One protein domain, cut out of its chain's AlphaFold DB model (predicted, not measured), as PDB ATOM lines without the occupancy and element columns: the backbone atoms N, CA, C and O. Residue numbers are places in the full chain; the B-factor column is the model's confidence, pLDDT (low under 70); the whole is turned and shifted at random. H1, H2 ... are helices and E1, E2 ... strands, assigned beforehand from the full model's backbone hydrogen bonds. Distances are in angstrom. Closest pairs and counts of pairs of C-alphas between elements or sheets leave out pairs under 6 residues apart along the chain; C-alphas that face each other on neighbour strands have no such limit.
ATOM      1  N   CYS A 616      88.893  95.021 126.321       86.56
ATOM      2  CA  CYS A 616      88.485  94.123 127.387       86.56
ATOM      3  C   CYS A 616      88.500  92.689 126.849       86.56
ATOM      4  O   CYS A 616      87.830  92.396 125.858       86.56
ATOM      5  N   GLU A 617      89.253  91.803 127.488       88.50
ATOM      6  CA  GLU A 617      89.415  90.424 127.032       88.50
ATOM      7  C   GLU A 617      88.076  89.673 127.013       88.50
ATOM      8  O   GLU A 617      87.883  88.770 126.202       88.50
ATOM      9  N   TRP A 618      87.129  90.107 127.850       91.19
ATOM     10  CA  TRP A 618      85.777  89.567 127.926       91.19
ATOM     11  C   TRP A 618      84.789  90.268 126.983       91.19
ATOM     12  O   TRP A 618      84.397  89.715 125.962       91.19
ATOM     13  N   CYS A 619      84.381  91.501 127.300       89.06
ATOM     14  CA  CYS A 619      83.299  92.184 126.577       89.06
ATOM     15  C   CYS A 619      83.764  92.973 125.347       89.06
ATOM     16  O   CYS A 619      82.957  93.643 124.710       89.06
ATOM     17  N   ARG A 620      85.070  92.978 125.050       87.56
ATOM     18  CA  ARG A 620      85.695  93.740 123.955       87.56
ATOM     19  C   ARG A 620      85.498  95.267 124.006       87.56
ATOM     20  O   ARG A 620      85.945  95.953 123.087       87.56
ATOM     21  N   SER A 621      84.926  95.807 125.090       83.31
ATOM     22  CA  SER A 621      84.855  97.253 125.349       83.31
ATOM     23  C   SER A 621      86.250  97.882 125.384       83.31
ATOM     24  O   SER A 621      87.219  97.237 125.781       83.31
ATOM     25  N   ARG A 622      86.343  99.149 124.973       75.31
ATOM     26  CA  ARG A 622      87.583  99.946 124.959       75.31
ATOM     27  C   ARG A 622      87.669 100.962 126.105       75.31
ATOM     28  O   ARG A 622      88.645 101.695 126.193       75.31
ATOM     29  N   GLN A 623      86.644 101.051 126.949       73.94
ATOM     30  CA  GLN A 623      86.552 102.077 127.991       73.94
ATOM     31  C   GLN A 623      86.980 101.538 129.359       73.94
ATOM     32  O   GLN A 623      86.611 100.422 129.727       73.94
ATOM     33  N   HIS A 624      87.705 102.368 130.122       76.25
ATOM     34  CA  HIS A 624      88.111 102.112 131.512       76.25
ATOM     35  C   HIS A 624      88.739 100.727 131.712       76.25
ATOM     36  O   HIS A 624      88.228  99.917 132.488       76.25
ATOM     37  N   LEU A 625      89.792 100.448 130.944       79.88
ATOM     38  CA  LEU A 625      90.513  99.181 130.976       79.88
ATOM     39  C   LEU A 625      91.586  99.204 132.062       79.88
ATOM     40  O   LEU A 625      92.359 100.150 132.153       79.88
ATOM     41  N   GLU A 626      91.646  98.141 132.851       81.62
ATOM     42  CA  GLU A 626      92.696  97.901 133.836       81.62
ATOM     43  C   GLU A 626      93.513  96.685 133.383       81.62
ATOM     44  O   GLU A 626      92.944  95.693 132.915       81.62
ATOM     45  N   ASN A 627      94.844  96.787 133.457       85.69
ATOM     46  CA  ASN A 627      95.754  95.684 133.148       85.69
ATOM     47  C   ASN A 627      95.852  94.757 134.364       85.69
ATOM     48  O   ASN A 627      96.052  95.223 135.483       85.69
ATOM     49  N   ILE A 628      95.690  93.460 134.125       87.75
ATOM     50  CA  ILE A 628      95.658  92.421 135.146       87.75
ATOM     51  C   ILE A 628      96.681  91.365 134.754       87.75
ATOM     52  O   ILE A 628      96.625  90.827 133.642       87.75
ATOM     53  N   GLN A 629      97.603  91.062 135.665       88.06
ATOM     54  CA  GLN A 629      98.523  89.941 135.503       88.06
ATOM     55  C   GLN A 629      97.758  88.624 135.599       88.06
ATOM     56  O   GLN A 629      96.865  88.479 136.435       88.06
ATOM     57  N   VAL A 630      98.102  87.674 134.737       88.12
ATOM     58  CA  VAL A 630      97.427  86.373 134.661       88.12
ATOM     59  C   VAL A 630      98.430  85.249 134.473       88.12
ATOM     60  O   VAL A 630      99.515  85.448 133.934       88.12
ATOM     61  N   ARG A 631      98.048  84.047 134.905       83.94
ATOM     62  CA  ARG A 631      98.803  82.816 134.658       83.94
ATOM     63  C   ARG A 631      98.362  82.239 133.306       83.94
ATOM     64  O   ARG A 631      97.160  82.106 133.074       83.94
ATOM     65  N   GLY A 632      99.299  81.956 132.397       75.12
ATOM     66  CA  GLY A 632      99.002  81.360 131.084       75.12
ATOM     67  C   GLY A 632      99.955  81.783 129.958       75.12
ATOM     68  O   GLY A 632     101.032  82.311 130.206       75.12
ATOM     69  N   THR A 633      99.536  81.574 128.702       65.81
ATOM     70  CA  THR A 633     100.305  81.915 127.480       65.81
ATOM     71  C   THR A 633     100.496  83.416 127.246       65.81
ATOM     72  O   THR A 633     101.269  83.814 126.379       65.81
ATOM     73  N   ARG A 634      99.784  84.264 127.993       66.06
ATOM     74  CA  ARG A 634      99.960  85.721 128.012       66.06
ATOM     75  C   ARG A 634     100.270  86.150 129.438       66.06
ATOM     76  O   ARG A 634      99.620  85.671 130.357       66.06
ATOM     77  N   GLU A 635     101.189  87.097 129.599       78.19
ATOM     78  CA  GLU A 635     101.596  87.613 130.917       78.19
ATOM     79  C   GLU A 635     100.560  88.572 131.535       78.19
ATOM     80  O   GLU A 635     100.506  88.754 132.751       78.19
ATOM     81  N   SER A 636      99.709  89.196 130.713       85.38
ATOM     82  CA  SER A 636      98.635  90.079 131.183       85.38
ATOM     83  C   SER A 636      97.432  90.109 130.235       85.38
ATOM     84  O   SER A 636      97.539  89.829 129.037       85.38
ATOM     85  N   ILE A 637      96.267  90.465 130.780       89.38
ATOM     86  CA  ILE A 637      95.046  90.795 130.030       89.38
ATOM     87  C   ILE A 637      94.504  92.148 130.488       89.38
ATOM     88  O   ILE A 637      94.890  92.671 131.529       89.38
ATOM     89  N   TYR A 638      93.559  92.703 129.733       88.44
ATOM     90  CA  TYR A 638      92.865  93.930 130.110       88.44
ATOM     91  C   TYR A 638      91.390  93.651 130.354       88.44
ATOM     92  O   TYR A 638      90.747  92.996 129.534       88.44
ATOM     93  N   LEU A 639      90.822  94.178 131.438       90.31
ATOM     94  CA  LEU A 639      89.384  94.110 131.709       90.31
ATOM     95  C   LEU A 639      88.816  95.511 131.918       90.31
ATOM     96  O   LEU A 639      89.428  96.346 132.572       90.31
ATOM     97  N   CYS A 640      87.624  95.773 131.379       88.81
ATOM     98  CA  CYS A 640      86.921  97.023 131.672       88.81
ATOM     99  C   CYS A 640      86.363  97.022 133.099       88.81
ATOM    100  O   CYS A 640      86.119  95.955 133.664       88.81
ATOM    101  N   LYS A 641      86.059  98.199 133.650       88.19
ATOM    102  CA  LYS A 641      85.505  98.361 135.008       88.19
ATOM    103  C   LYS A 641      84.293  97.462 135.313       88.19
ATOM    104  O   LYS A 641      84.127  97.017 136.445       88.19
ATOM    105  N   SER A 642      83.452  97.154 134.318       90.38
ATOM    106  CA  SER A 642      82.303  96.253 134.503       90.38
ATOM    107  C   SER A 642      82.694  94.767 134.549       90.38
ATOM    108  O   SER A 642      82.017  93.987 135.225       90.38
ATOM    109  N   CYS A 643      83.782  94.379 133.878       91.19
ATOM    110  CA  CYS A 643      84.339  93.024 133.874       91.19
ATOM    111  C   CYS A 643      85.396  92.810 134.964       91.19
ATOM    112  O   CYS A 643      85.624  91.673 135.351       91.19
ATOM    113  N   HIS A 644      86.001  93.868 135.505       92.31
ATOM    114  CA  HIS A 644      86.952  93.776 136.609       92.31
ATOM    115  C   HIS A 644      86.221  93.612 137.957       92.31
ATOM    116  O   HIS A 644      86.124  94.516 138.799       92.31
ATOM    117  N   LYS A 645      85.598  92.441 138.127       93.12
ATOM    118  CA  LYS A 645      84.757  92.118 139.285       93.12
ATOM    119  C   LYS A 645      85.571  92.113 140.590       93.12
ATOM    120  O   LYS A 645      86.767  91.838 140.551       93.12
ATOM    121  N   PRO A 646      84.940  92.388 141.750       91.12
ATOM    122  CA  PRO A 646      85.632  92.420 143.041       91.12
ATOM    123  C   PRO A 646      86.424  91.149 143.362       91.12
ATOM    124  O   PRO A 646      87.499  91.239 143.929       91.12
ATOM    125  N   TRP A 647      85.941  89.973 142.952       92.25
ATOM    126  CA  TRP A 647      86.649  88.711 143.184       92.25
ATOM    127  C   TRP A 647      87.917  88.535 142.340       92.25
ATOM    128  O   TRP A 647      88.785  87.767 142.730       92.25
ATOM    129  N   ILE A 648      88.039  89.251 141.216       92.38
ATOM    130  CA  ILE A 648      89.283  89.325 140.437       92.38
ATOM    131  C   ILE A 648      90.246  90.296 141.131       92.38
ATOM    132  O   ILE A 648      91.412  89.976 141.316       92.38
ATOM    133  N   ARG A 649      89.736  91.455 141.576       88.75
ATOM    134  CA  ARG A 649      90.518  92.485 142.285       88.75
ATOM    135  C   ARG A 649      91.090  92.012 143.616       88.75
ATOM    136  O   ARG A 649      92.199  92.388 143.967       88.75
ATOM    137  N   ASN A 650      90.317  91.219 144.348       89.56
ATOM    138  CA  ASN A 650      90.650  90.766 145.696       89.56
ATOM    139  C   ASN A 650      91.281  89.366 145.702       89.56
ATOM    140  O   ASN A 650      91.374  88.749 146.763       89.56
ATOM    141  N   ALA A 651      91.654  88.827 144.539       87.88
ATOM    142  CA  ALA A 651      92.340  87.547 144.475       87.88
ATOM    143  C   ALA A 651      93.723  87.674 145.130       87.88
ATOM    144  O   ALA A 651      94.499  88.565 144.795       87.88
ATOM    145  N   SER A 652      94.031  86.776 146.066       84.25
ATOM    146  CA  SER A 652      95.326  86.738 146.760       84.25
ATOM    147  C   SER A 652      96.470  86.237 145.872       84.25
ATOM    148  O   SER A 652      97.635  86.422 146.210       84.25
ATOM    149  N   SER A 653      96.149  85.609 144.739       88.38
ATOM    150  CA  SER A 653      97.108  85.059 143.781       88.38
ATOM    151  C   SER A 653      96.750  85.441 142.344       88.38
ATOM    152  O   SER A 653      95.609  85.788 142.031       88.38
ATOM    153  N   VAL A 654      97.750  85.380 141.458       89.44
ATOM    154  CA  VAL A 654      97.589  85.627 140.021       89.44
ATOM    155  C   VAL A 654      96.694  84.540 139.417       89.44
ATOM    156  O   VAL A 654      97.057  83.365 139.394       89.44
ATOM    157  N   LEU A 655      95.522  84.942 138.923       90.81
ATOM    158  CA  LEU A 655      94.518  84.027 138.380       90.81
ATOM    159  C   LEU A 655      94.857  83.583 136.952       90.81
ATOM    160  O   LEU A 655      95.419  84.339 136.159       90.81
ATOM    161  N   ASP A 656      94.445  82.369 136.594       90.56
ATOM    162  CA  ASP A 656      94.516  81.884 135.217       90.56
ATOM    163  C   ASP A 656      93.451  82.569 134.334       90.56
ATOM    164  O   ASP A 656      92.317  82.818 134.766       90.56
ATOM    165  N   VAL A 657      93.786  82.859 133.071       91.50
ATOM    166  CA  VAL A 657      92.845  83.450 132.097       91.50
ATOM    167  C   VAL A 657      91.591  82.588 131.941       91.50
ATOM    168  O   VAL A 657      90.486  83.115 131.770       91.50
ATOM    169  N   SER A 658      91.746  81.266 132.005       90.94
ATOM    170  CA  SER A 658      90.642  80.305 131.922       90.94
ATOM    171  C   SER A 658      89.641  80.469 133.075       90.94
ATOM    172  O   SER A 658      88.433  80.540 132.829       90.94
ATOM    173  N   ILE A 659      90.133  80.643 134.306       91.75
ATOM    174  CA  ILE A 659      89.328  80.874 135.515       91.75
ATOM    175  C   ILE A 659      88.572  82.197 135.406       91.75
ATOM    176  O   ILE A 659      87.363  82.247 135.641       91.75
ATOM    177  N   ILE A 660      89.257  83.263 134.979       91.06
ATOM    178  CA  ILE A 660      88.636  84.580 134.788       91.06
ATOM    179  C   ILE A 660      87.487  84.490 133.775       91.06
ATOM    180  O   ILE A 660      86.386  84.985 134.029       91.06
ATOM    181  N   ARG A 661      87.712  83.825 132.634       91.19
ATOM    182  CA  ARG A 661      86.682  83.632 131.602       91.19
ATOM    183  C   ARG A 661      85.500  82.810 132.118       91.19
ATOM    184  O   ARG A 661      84.361  83.181 131.834       91.19
ATOM    185  N   LYS A 662      85.750  81.738 132.878       91.81
ATOM    186  CA  LYS A 662      84.697  80.907 133.485       91.81
ATOM    187  C   LYS A 662      83.846  81.722 134.460       91.81
ATOM    188  O   LYS A 662      82.635  81.811 134.278       91.81
ATOM    189  N   GLY A 663      84.477  82.414 135.408       90.62
ATOM    190  CA  GLY A 663      83.759  83.200 136.412       90.62
ATOM    191  C   GLY A 663      82.972  84.376 135.828       90.62
ATOM    192  O   GLY A 663      81.894  84.708 136.324       90.62
ATOM    193  N   LEU A 664      83.453  84.995 134.743       92.19
ATOM    194  CA  LEU A 664      82.695  86.031 134.030       92.19
ATOM    195  C   LEU A 664      81.507  85.461 133.245       92.19
ATOM    196  O   LEU A 664      80.448  86.092 133.231       92.19
ATOM    197  N   ARG A 665      81.652  84.272 132.644       93.44
ATOM    198  CA  ARG A 665      80.564  83.560 131.952       93.44
ATOM    199  C   ARG A 665      79.449  83.166 132.915       93.44
ATOM    200  O   ARG A 665      78.281  83.423 132.645       93.44
ATOM    201  N   GLU A 666      79.830  82.603 134.055       92.31
ATOM    202  CA  GLU A 666      78.927  82.110 135.100       92.31
ATOM    203  C   GLU A 666      78.472  83.216 136.071       92.31
ATOM    204  O   GLU A 666      77.767  82.950 137.041       92.31
ATOM    205  N   LYS A 667      78.851  84.479 135.817       90.50
ATOM    206  CA  LYS A 667      78.469  85.659 136.613       90.50
ATOM    207  C   LYS A 667      78.774  85.511 138.113       90.50
ATOM    208  O   LYS A 667      77.982  85.930 138.960       90.50
TER     209      LYS A 667
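This is residues 616 to 667 of the 674 residues of an uncharacterized protein of Halieaceae bacterium (UniProt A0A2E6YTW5). What does the model look like on first sight? It is a small rounded body with a two-strand hairpin, E1 and E2, along one side and two short helices, H1 and H2, set off from it and joined by loops. The first stretch, residues 616 to 624, makes a loop beside the open end of the hairpin. What is it made of? The printed part has 52 residues with two named strands and then two named helices, in the order E1, E2, H1, H2; the sheet has the order E1 - E2 and is antiparallel, and the class is mixed, helices and strands, with under half of the residues, 23 of 52, in named elements. How large is it? It is compact, with a radius of gyration of the C-alphas of 10.0 A and spans of 25 by 22 by 17 A.

How do the two strands pair? E1, residues 625 to 629, and E2, residues 636 to 640, form a hairpin of antiparallel neighbours, with 149 degrees between their directions. N 628 and O 637 are 2.8 A apart and N 626 and O 639 are 2.9 A apart, both within hydrogen-bond range. Where are the helices? H2, residues 657 to 665, comes nearest to E2 at the C-alphas of Ile 637 and Val 657, the closest of the two elements, 7.9 A apart. H1, residues 646 to 649, and H2 are close but not clearly touching, and their closest C-alphas, those of Ile 648 and Ile 660, are 7.4 A apart. What stays apart, and how are the helix backbones formed? E1 is apart from H1 and from H2. Every O i to N i+4 pair of H2 is within hydrogen-bond range, while H1, with 4 residues, is too short for such a pair and has its one O i to N i+3 pair within range.

Where do the strands run? E1 begins at C-alpha 625 at (90.513, 99.181, 130.976) and measures 13.0 A from first to last C-alpha, and E2 measures 13.6 A. Where are the helices? H1 measures 4.9 A, and H2 measures 12.3 A and ends at C-alpha 665 at (80.564, 83.560, 131.952).

How far does it reach? The two C-alphas farthest apart are those of Arg 622 and Ser 652, at 26.6 A. Is anything cut or long? The printed part has no cut; the link from E2 to H1 is tight, and those from E1 to E2 and from H1 to H2 are short. Where is confidence low? The mean pLDDT of the printed part is 87.0, and residues 633 to 634, between E1 and E2, are under 70.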